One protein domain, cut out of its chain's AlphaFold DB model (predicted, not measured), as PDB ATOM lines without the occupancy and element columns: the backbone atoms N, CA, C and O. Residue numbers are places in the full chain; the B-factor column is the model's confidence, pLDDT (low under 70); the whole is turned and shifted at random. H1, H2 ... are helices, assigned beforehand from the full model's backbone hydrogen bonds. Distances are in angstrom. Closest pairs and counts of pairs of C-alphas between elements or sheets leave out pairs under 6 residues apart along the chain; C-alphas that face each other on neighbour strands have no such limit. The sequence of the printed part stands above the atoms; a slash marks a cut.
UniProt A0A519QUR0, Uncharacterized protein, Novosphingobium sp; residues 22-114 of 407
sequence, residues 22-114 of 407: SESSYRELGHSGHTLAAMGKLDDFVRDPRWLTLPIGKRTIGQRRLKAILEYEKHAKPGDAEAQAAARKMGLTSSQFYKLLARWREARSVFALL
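AT A GLANCE: This is residues 22 to 114 of the 407 residues of an uncharacterized protein of Novosphingobium sp (UniProt A0A519QUR0). The longest helix, H3, runs through the middle; H4 folds back as its hairpin partner, H5 crosses away, and short H6 returns to H3. H1 runs beside H3, outside these four. The 93 printed residues, with six named helices, H1 to H6, are all helix in class, compact (radius of gyration of the C-alphas 13.1 A), spanning 35 by 28 by 22 A.

HOW THE PARTS SIT: H3, residues 56 to 72, touches H4, residues 80 to 90, opposite ways at a shallow 19 degrees; closest C-alphas Arg 65 and Met 90, 5.5 A. H5, residues 94 to 107, is about perpendicular to H4, 82 degrees, touching it with 94 to 97 alone; closest C-alphas Phe 97 and Ala 87, 5.4 A. H6, residues 110 to 113, touches H3; closest C-alphas Leu 113 and Gly 62, 5.6 A. H1, residues 23 to 31, and H2, residues 49 to 52, touch no helix. Every O i to N i+4 pair is within hydrogen-bond range in H3, H4 and H5, 3 of 5 in H1.

IN THESE COORDINATES: H3 measures 24.3 A, H5 19.9 A. C-alpha 23 is at (22.205, -14.954, 53.456), C-alpha 113 at (16.445, -26.454, 38.750).

THE WHOLE: The printed part has no cut. H1 to H2 is a long link. Residues 22 to 44 have pLDDT under 70.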
ATOM      1  N   SER A  22      17.917 -16.702  55.084       50.06
ATOM      2  CA  SER A  22      18.905 -15.636  55.275       50.06
ATOM      3  C   SER A  22      20.156 -15.913  54.452       50.06
ATOM      4  O   SER A  22      20.480 -17.061  54.149       50.06
ATOM      5  N   GLU A  23      20.900 -14.859  54.120       45.97
ATOM      6  CA  GLU A  23      22.205 -14.954  53.456       45.97
ATOM      7  C   GLU A  23      23.124 -16.007  54.115       45.97
ATOM      8  O   GLU A  23      23.818 -16.740  53.417       45.97
ATOM      9  N   SER A  24      23.068 -16.166  55.444       46.91
ATOM     10  CA  SER A  24      23.799 -17.204  56.186       46.91
ATOM     11  C   SER A  24      23.399 -18.638  55.808       46.91
ATOM     12  O   SER A  24      24.274 -19.465  55.579       46.91
ATOM     13  N   SER A  25      22.107 -18.924  55.648       49.66
ATOM     14  CA  SER A  25      21.575 -20.220  55.195       49.66
ATOM     15  C   SER A  25      22.001 -20.552  53.768       49.66
ATOM     16  O   SER A  25      22.254 -21.704  53.421       49.66
ATOM     17  N   TYR A  26      22.081 -19.523  52.920       53.47
ATOM     18  CA  TYR A  26      22.593 -19.661  51.562       53.47
ATOM     19  C   TYR A  26      24.114 -19.885  51.555       53.47
ATOM     20  O   TYR A  26      24.599 -20.685  50.759       53.47
ATOM     21  N   ARG A  27      24.861 -19.247  52.466       50.97
ATOM     22  CA  ARG A  27      26.314 -19.430  52.629       50.97
ATOM     23  C   ARG A  27      26.692 -20.805  53.185       50.97
ATOM     24  O   ARG A  27      27.736 -21.331  52.808       50.97
ATOM     25  N   GLU A  28      25.842 -21.438  53.994       51.38
ATOM     26  CA  GLU A  28      26.056 -22.821  54.457       51.38
ATOM     27  C   GLU A  28      26.140 -23.834  53.301       51.38
ATOM     28  O   GLU A  28      26.896 -24.802  53.388       51.38
ATOM     29  N   LEU A  29      25.458 -23.583  52.175       47.25
ATOM     30  CA  LEU A  29      25.614 -24.379  50.948       47.25
ATOM     31  C   LEU A  29      26.997 -24.200  50.289       47.25
ATOM     32  O   LEU A  29      27.443 -25.089  49.564       47.25
ATOM     33  N   GLY A  30      27.676 -23.075  50.534       40.91
ATOM     34  CA  GLY A  30      29.033 -22.791  50.055       40.91
ATOM     35  C   GLY A  30      30.142 -23.358  50.954       40.91
ATOM     36  O   GLY A  30      31.227 -23.670  50.465       40.91
ATOM     37  N   HIS A  31      29.887 -23.553  52.253       37.62
ATOM     38  CA  HIS A  31      30.887 -24.027  53.224       37.62
ATOM     39  C   HIS A  31      31.040 -25.555  53.325       37.62
ATOM     40  O   HIS A  31      31.995 -26.025  53.940       37.62
ATOM     41  N   SER A  32      30.194 -26.362  52.676       43.56
ATOM     42  CA  SER A  32      30.259 -27.835  52.738       43.56
ATOM     43  C   SER A  32      31.378 -28.492  51.897       43.56
ATOM     44  O   SER A  32      31.233 -29.631  51.443       43.56
ATOM     45  N   GLY A  33      32.508 -27.802  51.696       38.47
ATOM     46  CA  GLY A  33      33.735 -28.378  51.127       38.47
ATOM     47  C   GLY A  33      33.633 -28.811  49.660       38.47
ATOM     48  O   GLY A  33      34.320 -29.738  49.237       38.47
ATOM     49  N   HIS A  34      32.754 -28.182  48.876       42.09
ATOM     50  CA  HIS A  34      32.638 -28.449  47.443       42.09
ATOM     51  C   HIS A  34      33.826 -27.813  46.709       42.09
ATOM     52  O   HIS A  34      34.112 -26.632  46.878       42.09
ATOM     53  N   THR A  35      34.562 -28.600  45.926       34.44
ATOM     54  CA  THR A  35      35.782 -28.166  45.240       34.44
ATOM     55  C   THR A  35      35.495 -26.995  44.287       34.44
ATOM     56  O   THR A  35      34.761 -27.114  43.307       34.44
ATOM     57  N   LEU A  36      36.113 -25.857  44.604       40.47
ATOM     58  CA  LEU A  36      35.823 -24.487  44.159       40.47
ATOM     59  C   LEU A  36      36.111 -24.146  42.682       40.47
ATOM     60  O   LEU A  36      35.833 -23.029  42.256       40.47
ATOM     61  N   ALA A  37      36.619 -25.064  41.857       35.72
ATOM     62  CA  ALA A  37      37.068 -24.719  40.499       35.72
ATOM     63  C   ALA A  37      35.926 -24.455  39.485       35.72
ATOM     64  O   ALA A  37      36.158 -23.846  38.446       35.72
ATOM     65  N   ALA A  38      34.686 -24.866  39.787       41.00
ATOM     66  CA  ALA A  38      33.509 -24.648  38.929       41.00
ATOM     67  C   ALA A  38      32.461 -23.683  39.537       41.00
ATOM     68  O   ALA A  38      31.363 -23.549  38.992       41.00
ATOM     69  N   MET A  39      32.772 -23.041  40.674       43.75
ATOM     70  CA  MET A  39      31.796 -22.366  41.550       43.75
ATOM     71  C   MET A  39      31.613 -20.857  41.325       43.75
ATOM     72  O   MET A  39      30.684 -20.290  41.889       43.75
ATOM     73  N   GLY A  40      32.382 -20.211  40.443       42.59
ATOM     74  CA  GLY A  40      32.339 -18.748  40.249       42.59
ATOM     75  C   GLY A  40      31.010 -18.145  39.753       42.59
ATOM     76  O   GLY A  40      30.949 -16.944  39.551       42.59
ATOM     77  N   LYS A  41      29.959 -18.950  39.527       49.09
ATOM     78  CA  LYS A  41      28.607 -18.503  39.126       49.09
ATOM     79  C   LYS A  41      27.511 -18.801  40.157       49.09
ATOM     80  O   LYS A  41      26.372 -18.388  39.947       49.09
ATOM     81  N   LEU A  42      27.800 -19.570  41.214       49.06
ATOM     82  CA  LEU A  42      26.775 -19.977  42.184       49.06
ATOM     83  C   LEU A  42      26.638 -19.021  43.372       49.06
ATOM     84  O   LEU A  42      25.537 -18.899  43.895       49.06
ATOM     85  N   ASP A  43      27.690 -18.299  43.744       51.41
ATOM     86  CA  ASP A  43      27.599 -17.289  44.807       51.41
ATOM     87  C   ASP A  43      26.806 -16.041  44.354       51.41
ATOM     88  O   ASP A  43      26.186 -15.360  45.169       51.41
ATOM     89  N   ASP A  44      26.706 -15.804  43.040       62.06
ATOM     90  CA  ASP A  44      26.043 -14.619  42.478       62.06
ATOM     91  C   ASP A  44      24.508 -14.686  42.500       62.06
ATOM     92  O   ASP A  44      23.842 -13.648  42.546       62.06
ATOM     93  N   PHE A  45      23.902 -15.882  42.447       74.06
ATOM     94  CA  PHE A  45      22.446 -15.954  42.272       74.06
ATOM     95  C   PHE A  45      21.678 -15.547  43.531       74.06
ATOM     96  O   PHE A  45      20.522 -15.147  43.422       74.06
ATOM     97  N   VAL A  46      22.287 -15.656  44.717       72.50
ATOM     98  CA  VAL A  46      21.615 -15.379  45.998       72.50
ATOM     99  C   VAL A  46      21.139 -13.928  46.051       72.50
ATOM    100  O   VAL A  46      20.040 -13.670  46.532       72.50
ATOM    101  N   ARG A  47      21.911 -13.008  45.461       75.50
ATOM    102  CA  ARG A  47      21.562 -11.587  45.314       75.50
ATOM    103  C   ARG A  47      20.943 -11.248  43.952       75.50
ATOM    104  O   ARG A  47      20.691 -10.081  43.653       75.50
ATOM    105  N   ASP A  48      20.694 -12.239  43.094       78.12
ATOM    106  CA  ASP A  48      20.050 -12.006  41.802       78.12
ATOM    107  C   ASP A  48      18.578 -11.611  42.028       78.12
ATOM    108  O   ASP A  48      17.830 -12.362  42.664       78.12
ATOM    109  N   PRO A  49      18.107 -10.481  41.470       82.06
ATOM    110  CA  PRO A  49      16.718 -10.059  41.615       82.06
ATOM    111  C   PRO A  49      15.699 -11.113  41.199       82.06
ATOM    112  O   PRO A  49      14.643 -11.234  41.816       82.06
ATOM    113  N   ARG A  50      16.020 -11.919  40.182       82.75
ATOM    114  CA  ARG A  50      15.162 -13.007  39.700       82.75
ATOM    115  C   ARG A  50      15.038 -14.125  40.719       82.75
ATOM    116  O   ARG A  50      14.059 -14.856  40.660       82.75
ATOM    117  N   TRP A  51      16.029 -14.301  41.589       82.69
ATOM    118  CA  TRP A  51      15.984 -15.256  42.688       82.69
ATOM    119  C   TRP A  51      15.227 -14.678  43.885       82.69
ATOM    120  O   TRP A  51      14.276 -15.298  44.356       82.69
ATOM    121  N   LEU A  52      15.597 -13.471  44.327       83.75
ATOM    122  CA  LEU A  52      15.014 -12.804  45.499       83.75
ATOM    123  C   LEU A  52      13.503 -12.572  45.367       83.75
ATOM    124  O   LEU A  52      12.759 -12.686  46.338       83.75
ATOM    125  N   THR A  53      13.031 -12.308  44.149       83.75
ATOM    126  CA  THR A  53      11.611 -12.057  43.857       83.75
ATOM    127  C   THR A  53      10.792 -13.329  43.600       83.75
ATOM    128  O   THR A  53       9.611 -13.247  43.241       83.75
ATOM    129  N   LEU A  54      11.364 -14.524  43.793       83.12
ATOM    130  CA  LEU A  54      10.596 -15.769  43.776       83.12
ATOM    131  C   LEU A  54       9.840 -15.972  45.094       83.12
ATOM    132  O   LEU A  54      10.358 -15.648  46.164       83.12
ATOM    133  N   PRO A  55       8.648 -16.594  45.043       84.56
ATOM    134  CA  PRO A  55       8.017 -17.124  46.238       84.56
ATOM    135  C   PRO A  55       8.954 -18.045  47.018       84.56
ATOM    136  O   PRO A  55       9.715 -18.816  46.419       84.56
ATOM    137  N   ILE A  56       8.850 -18.001  48.345       79.12
ATOM    138  CA  ILE A  56       9.628 -18.825  49.274       79.12
ATOM    139  C   ILE A  56       9.602 -20.298  48.847       79.12
ATOM    140  O   ILE A  56      10.666 -20.871  48.619       79.12
ATOM    141  N   GLY A  57       8.422 -20.883  48.603       74.94
ATOM    142  CA  GLY A  57       8.303 -22.295  48.226       74.94
ATOM    143  C   GLY A  57       9.087 -22.668  46.960       74.94
ATOM    144  O   GLY A  57       9.667 -23.753  46.870       74.94
ATOM    145  N   LYS A  58       9.198 -21.750  45.986       82.75
ATOM    146  CA  LYS A  58      10.018 -21.976  44.783       82.75
ATOM    147  C   LYS A  58      11.511 -21.950  45.093       82.75
ATOM    148  O   LYS A  58      12.234 -22.792  44.555       82.75
ATOM    149  N   ARG A  59      11.961 -21.028  45.952       82.94
ATOM    150  CA  ARG A  59      13.361 -20.966  46.402       82.94
ATOM    151  C   ARG A  59      13.744 -22.232  47.165       82.94
ATOM    152  O   ARG A  59      14.747 -22.849  46.814       82.94
ATOM    153  N   THR A  60      12.885 -22.702  48.070       79.62
ATOM    154  CA  THR A  60      13.082 -23.949  48.829       79.62
ATOM    155  C   THR A  60      13.227 -25.161  47.908       79.62
ATOM    156  O   THR A  60      14.142 -25.971  48.066       79.62
ATOM    157  N   ILE A  61      12.366 -25.287  46.889       82.88
ATOM    158  CA  ILE A  61      12.479 -26.375  45.902       82.88
ATOM    159  C   ILE A  61      13.785 -26.256  45.104       82.88
ATOM    160  O   ILE A  61      14.451 -27.270  44.882       82.88
ATOM    161  N   GLY A  62      14.155 -25.044  44.680       85.25
ATOM    162  CA  GLY A  62      15.405 -24.778  43.968       85.25
ATOM    163  C   GLY A  62      16.637 -25.186  44.776       85.25
ATOM    164  O   GLY A  62      17.459 -25.950  44.277       85.25
ATOM    165  N   GLN A  63      16.720 -24.764  46.042       82.19
ATOM    166  CA  GLN A  63      17.803 -25.126  46.964       82.19
ATOM    167  C   GLN A  63      17.865 -26.636  47.207       82.19
ATOM    168  O   GLN A  63      18.933 -27.237  47.092       82.19
ATOM    169  N   ARG A  64      16.723 -27.280  47.490       84.12
ATOM    170  CA  ARG A  64      16.665 -28.733  47.720       84.12
ATOM    171  C   ARG A  64      17.182 -29.512  46.513       84.12
ATOM    172  O   ARG A  64      17.954 -30.458  46.666       84.12
ATOM    173  N   ARG A  65      16.766 -29.114  45.307       89.25
ATOM    174  CA  ARG A  65      17.229 -29.725  44.053       89.25
ATOM    175  C   ARG A  65      18.706 -29.461  43.809       89.25
ATOM    176  O   ARG A  65      19.414 -30.389  43.438       89.25
ATOM    177  N   LEU A  66      19.175 -28.243  44.065       87.88
ATOM    178  CA  LEU A  66      20.586 -27.899  43.941       87.88
ATOM    179  C   LEU A  66      21.454 -28.769  44.851       87.88
ATOM    180  O   LEU A  66      22.371 -29.421  44.361       87.88
ATOM    181  N   LYS A  67      21.112 -28.861  46.140       84.69
ATOM    182  CA  LYS A  67      21.827 -29.699  47.109       84.69
ATOM    183  C   LYS A  67      21.906 -31.154  46.645       84.69
ATOM    184  O   LYS A  67      22.989 -31.725  46.596       84.69
ATOM    185  N   ALA A  68      20.778 -31.736  46.238       88.81
ATOM    186  CA  ALA A  68      20.742 -33.126  45.794       88.81
ATOM    187  C   ALA A  68      21.513 -33.368  44.477       88.81
ATOM    188  O   ALA A  68      22.101 -34.436  44.320       88.81
ATOM    189  N   ILE A  69      21.567 -32.398  43.552       89.69
ATOM    190  CA  ILE A  69      22.414 -32.492  42.350       89.69
ATOM    191  C   ILE A  69      23.895 -32.400  42.709       89.69
ATOM    192  O   ILE A  69      24.680 -33.211  42.225       89.69
ATOM    193  N   LEU A  70      24.282 -31.447  43.558       86.56
ATOM    194  CA  LEU A  70      25.676 -31.284  43.972       86.56
ATOM    195  C   LEU A  70      26.181 -32.505  44.745       86.56
ATOM    196  O   LEU A  70      27.335 -32.886  44.589       86.56
ATOM    197  N   GLU A  71      25.332 -33.136  45.560       86.94
ATOM    198  CA  GLU A  71      25.636 -34.424  46.192       86.94
ATOM    199  C   GLU A  71      25.783 -35.545  45.155       86.94
ATOM    200  O   GLU A  71      26.742 -36.309  45.226       86.94
ATOM    201  N   TYR A  72      24.886 -35.621  44.166       89.19
ATOM    202  CA  TYR A  72      24.958 -36.622  43.099       89.19
ATOM    203  C   TYR A  72      26.239 -36.498  42.253       89.19
ATOM    204  O   TYR A  72      26.863 -37.506  41.930       89.19
ATOM    205  N   GLU A  73      26.680 -35.278  41.933       87.62
ATOM    206  CA  GLU A  73      27.906 -35.035  41.156       87.62
ATOM    207  C   GLU A  73      29.201 -35.421  41.897       87.62
ATOM    208  O   GLU A  73      30.241 -35.544  41.255       87.62
ATOM    209  N   LYS A  74      29.160 -35.670  43.218       86.25
ATOM    210  CA  LYS A  74      30.325 -36.179  43.973       86.25
ATOM    211  C   LYS A  74      30.659 -37.635  43.643       86.25
ATOM    212  O   LYS A  74      31.780 -38.075  43.895       86.25
ATOM    213  N   HIS A  75      29.708 -38.400  43.115       84.44
ATOM    214  CA  HIS A  75      29.949 -39.792  42.755       84.44
ATOM    215  C   HIS A  75      30.782 -39.868  41.470       84.44
ATOM    216  O   HIS A  75      30.359 -39.394  40.420       84.44
ATOM    217  N   ALA A  76      31.949 -40.516  41.531       76.56
ATOM    218  CA  ALA A  76      32.831 -40.676  40.371       76.56
ATOM    219  C   ALA A  76      32.219 -41.551  39.256       76.56
ATOM    220  O   ALA A  76      32.515 -41.357  38.079       76.56
ATOM    221  N   LYS A  77      31.363 -42.517  39.622       80.25
ATOM    222  CA  LYS A  77      30.610 -43.392  38.709       80.25
ATOM    223  C   LYS A  77      29.202 -43.635  39.271       80.25
ATOM    224  O   LYS A  77      28.986 -44.656  39.917       80.25
ATOM    225  N   PRO A  78      28.267 -42.686  39.110       80.50
ATOM    226  CA  PRO A  78      26.919 -42.842  39.637       80.50
ATOM    227  C   PRO A  78      26.136 -43.875  38.818       80.50
ATOM    228  O   PRO A  78      26.096 -43.784  37.589       80.50
ATOM    229  N   GLY A  79      25.504 -44.832  39.495       82.62
ATOM    230  CA  GLY A  79      24.577 -45.790  38.906       82.62
ATOM    231  C   GLY A  79      23.114 -45.395  39.119       82.62
ATOM    232  O   GLY A  79      22.783 -44.292  39.574       82.62
ATOM    233  N   ASP A  80      22.214 -46.323  38.792       85.75
ATOM    234  CA  ASP A  80      20.767 -46.117  38.922       85.75
ATOM    235  C   ASP A  80      20.333 -45.917  40.381       85.75
ATOM    236  O   ASP A  80      19.394 -45.165  40.650       85.75
ATOM    237  N   ALA A  81      21.028 -46.543  41.337       88.62
ATOM    238  CA  ALA A  81      20.724 -46.425  42.760       88.62
ATOM    239  C   ALA A  81      20.971 -44.998  43.282       88.62
ATOM    240  O   ALA A  81      20.110 -44.428  43.963       88.62
ATOM    241  N   GLU A  82      22.098 -44.382  42.912       90.88
ATOM    242  CA  GLU A  82      22.432 -43.001  43.271       90.88
ATOM    243  C   GLU A  82      21.467 -42.013  42.609       90.88
ATOM    244  O   GLU A  82      21.001 -41.067  43.253       90.88
ATOM    245  N   ALA A  83      21.102 -42.252  41.344       90.06
ATOM    246  CA  ALA A  83      20.136 -41.423  40.628       90.06
ATOM    247  C   ALA A  83      18.736 -41.507  41.258       90.06
ATOM    248  O   ALA A  83      18.082 -40.482  41.463       90.06
ATOM    249  N   GLN A  84      18.286 -42.705  41.646       91.31
ATOM    250  CA  GLN A  84      17.022 -42.902  42.364       91.31
ATOM    251  C   GLN A  84      17.044 -42.267  43.759       91.31
ATOM    252  O   GLN A  84      16.038 -41.710  44.206       91.31
ATOM    253  N   ALA A  85      18.170 -42.335  44.473       90.81
ATOM    254  CA  ALA A  85      18.328 -41.666  45.762       90.81
ATOM    255  C   ALA A  85      18.237 -40.137  45.616       90.81
ATOM    256  O   ALA A  85      17.484 -39.496  46.355       90.81
ATOM    257  N   ALA A  86      18.925 -39.557  44.629       91.00
ATOM    258  CA  ALA A  86      18.858 -38.127  44.335       91.00
ATOM    259  C   ALA A  86      17.447 -37.692  43.897       91.00
ATOM    260  O   ALA A  86      16.923 -36.699  44.403       91.00
ATOM    261  N   ALA A  87      16.788 -38.464  43.028       91.38
ATOM    262  CA  ALA A  87      15.416 -38.208  42.593       91.38
ATOM    263  C   ALA A  87      14.433 -38.191  43.778       91.38
ATOM    264  O   ALA A  87      13.653 -37.245  43.921       91.38
ATOM    265  N   ARG A  88      14.536 -39.171  44.690       89.94
ATOM    266  CA  ARG A  88      13.723 -39.234  45.919       89.94
ATOM    267  C   ARG A  88      13.930 -38.016  46.817       89.94
ATOM    268  O   ARG A  88      12.942 -37.415  47.230       89.94
ATOM    269  N   LYS A  89      15.178 -37.578  47.040       87.38
ATOM    270  CA  LYS A  89      15.487 -36.347  47.803       87.38
ATOM    271  C   LYS A  89      14.825 -35.094  47.210       87.38
ATOM    272  O   LYS A  89      14.503 -34.155  47.934       87.38
ATOM    273  N   MET A  90      14.602 -35.067  45.897       86.75
ATOM    274  CA  MET A  90      13.949 -33.949  45.209       86.75
ATOM    275  C   MET A  90      12.419 -34.051  45.158       86.75
ATOM    276  O   MET A  90      11.771 -33.049  44.826       86.75
ATOM    277  N   GLY A  91      11.849 -35.218  45.476       85.94
ATOM    278  CA  GLY A  91      10.440 -35.543  45.236       85.94
ATOM    279  C   GLY A  91      10.127 -35.745  43.748       85.94
ATOM    280  O   GLY A  91       9.085 -35.300  43.277       85.94
ATOM    281  N   LEU A  92      11.059 -36.326  42.988       88.56
ATOM    282  CA  LEU A  92      10.959 -36.552  41.544       88.56
ATOM    283  C   LEU A  92      11.048 -38.044  41.204       88.56
ATOM    284  O   LEU A  92      11.630 -38.837  41.940       88.56
ATOM    285  N   THR A  93      10.527 -38.411  40.035       89.75
ATOM    286  CA  THR A  93      10.817 -39.706  39.396       89.75
ATOM    287  C   THR A  93      12.220 -39.707  38.777       89.75
ATOM    288  O   THR A  93      12.750 -38.645  38.436       89.75
ATOM    289  N   SER A  94      12.806 -40.886  38.537       88.56
ATOM    290  CA  SER A  94      14.123 -41.005  37.886       88.56
ATOM    291  C   SER A  94      14.158 -40.326  36.509       88.56
ATOM    292  O   SER A  94      15.106 -39.612  36.193       88.56
ATOM    293  N   SER A  95      13.090 -40.452  35.712       88.00
ATOM    294  CA  SER A  95      12.987 -39.777  34.407       88.00
ATOM    295  C   SER A  95      13.021 -38.248  34.536       88.00
ATOM    296  O   SER A  95      13.727 -37.566  33.792       88.00
ATOM    297  N   GLN A  96      12.287 -37.688  35.505       89.19
ATOM    298  CA  GLN A  96      12.300 -36.246  35.769       89.19
ATOM    299  C   GLN A  96      13.662 -35.773  36.281       89.19
ATOM    300  O   GLN A  96      14.109 -34.698  35.886       89.19
ATOM    301  N   PHE A  97      14.325 -36.573  37.120       93.06
ATOM    302  CA  PHE A  97      15.674 -36.289  37.594       93.06
ATOM    303  C   PHE A  97      16.670 -36.201  36.434       93.06
ATOM    304  O   PHE A  97      17.349 -35.186  36.320       93.06
ATOM    305  N   TYR A  98      16.705 -37.175  35.518       92.00
ATOM    306  CA  TYR A  98      17.621 -37.119  34.370       92.00
ATOM    307  C   TYR A  98      17.356 -35.921  33.452       92.00
ATOM    308  O   TYR A  98      18.301 -35.276  33.000       92.00
ATOM    309  N   LYS A  99      16.085 -35.551  33.227       91.31
ATOM    310  CA  LYS A  99      15.738 -34.322  32.487       91.31
ATOM    311  C   LYS A  99      16.265 -33.067  33.184       91.31
ATOM    312  O   LYS A  99      16.774 -32.162  32.528       91.31
ATOM    313  N   LEU A 100      16.134 -33.002  34.508       90.81
ATOM    314  CA  LEU A 100      16.620 -31.878  35.303       90.81
ATOM    315  C   LEU A 100      18.154 -31.818  35.326       90.81
ATOM    316  O   LEU A 100      18.726 -30.742  35.182       90.81
ATOM    317  N   LEU A 101      18.808 -32.975  35.439       92.25
ATOM    318  CA  LEU A 101      20.260 -33.124  35.395       92.25
ATOM    319  C   LEU A 101      20.833 -32.694  34.041       92.25
ATOM    320  O   LEU A 101      21.861 -32.025  34.004       92.25
ATOM    321  N   ALA A 102      20.167 -33.028  32.933       90.19
ATOM    322  CA  ALA A 102      20.563 -32.561  31.605       90.19
ATOM    323  C   ALA A 102      20.536 -31.023  31.522       90.19
ATOM    324  O   ALA A 102      21.542 -30.414  31.166       90.19
ATOM    325  N   ARG A 103      19.436 -30.388  31.963       87.06
ATOM    326  CA  ARG A 103      19.314 -28.916  32.015       87.06
ATOM    327  C   ARG A 103      20.359 -28.270  32.920       87.06
ATOM    328  O   ARG A 103      20.885 -27.208  32.606       87.06
ATOM    329  N   TRP A 104      20.653 -28.899  34.055       88.06
ATOM    330  CA  TRP A 104      21.708 -28.453  34.958       88.06
ATOM    331  C   TRP A 104      23.084 -28.498  34.302       88.06
ATOM    332  O   TRP A 104      23.826 -27.527  34.395       88.06
ATOM    333  N   ARG A 105      23.429 -29.606  33.641       88.19
ATOM    334  CA  ARG A 105      24.726 -29.766  32.970       88.19
ATOM    335  C   ARG A 105      24.908 -28.758  31.841       88.19
ATOM    336  O   ARG A 105      26.009 -28.250  31.676       88.19
ATOM    337  N   GLU A 106      23.833 -28.440  31.129       84.69
ATOM    338  CA  GLU A 106      23.822 -27.429  30.072       84.69
ATOM    339  C   GLU A 106      23.957 -25.999  30.625       84.69
ATOM    340  O   GLU A 106      24.834 -25.249  30.205       84.69
ATOM    341  N   ALA A 107      23.115 -25.609  31.588       81.88
ATOM    342  CA  ALA A 107      23.021 -24.216  32.035       81.88
ATOM    343  C   ALA A 107      23.943 -23.863  33.215       81.88
ATOM    344  O   ALA A 107      24.234 -22.686  33.434       81.88
ATOM    345  N   ARG A 108      24.335 -24.858  34.024       84.88
ATOM    346  CA  ARG A 108      25.056 -24.718  35.306       84.88
ATOM    347  C   ARG A 108      24.482 -23.605  36.190       84.88
ATOM    348  O   ARG A 108      25.205 -22.760  36.710       84.88
ATOM    349  N   SER A 109      23.155 -23.591  36.334       81.12
ATOM    350  CA  SER A 109      22.415 -22.530  37.021       81.12
ATOM    351  C   SER A 109      21.268 -23.079  37.868       81.12
ATOM    352  O   SER A 109      20.516 -23.944  37.416       81.12
ATOM    353  N   VAL A 110      21.074 -22.525  39.073       81.19
ATOM    354  CA  VAL A 110      19.945 -22.881  39.953       81.19
ATOM    355  C   VAL A 110      18.588 -22.605  39.295       81.19
ATOM    356  O   VAL A 110      17.619 -23.317  39.553       81.19
ATOM    357  N   PHE A 111      18.509 -21.632  38.378       81.62
ATOM    358  CA  PHE A 111      17.274 -21.318  37.657       81.62
ATOM    359  C   PHE A 111      16.803 -22.484  36.777       81.62
ATOM    360  O   PHE A 111      15.598 -22.677  36.617       81.62
ATOM    361  N   ALA A 112      17.726 -23.315  36.278       83.12
ATOM    362  CA  ALA A 112      17.396 -24.535  35.538       83.12
ATOM    363  C   ALA A 112      16.760 -25.618  36.429       83.12
ATOM    364  O   ALA A 112      16.111 -26.536  35.924       83.12
ATOM    365  N   LEU A 113      16.930 -25.502  37.752       86.12
ATOM    366  CA  LEU A 113      16.445 -26.454  38.750       86.12
ATOM    367  C   LEU A 113      15.068 -26.100  39.300       86.12
ATOM    368  O   LEU A 113      14.442 -26.932  39.959       86.12
ATOM    369  N   LEU A 114      14.573 -24.892  39.046       84.06
ATOM    370  CA  LEU A 114      13.290 -24.447  39.572       84.06
ATOM    371  C   LEU A 114      12.129 -25.292  39.017       84.06
ATOM    372  O   LEU A 114      12.177 -25.781  37.884       84.06
TER     373      LEU A 114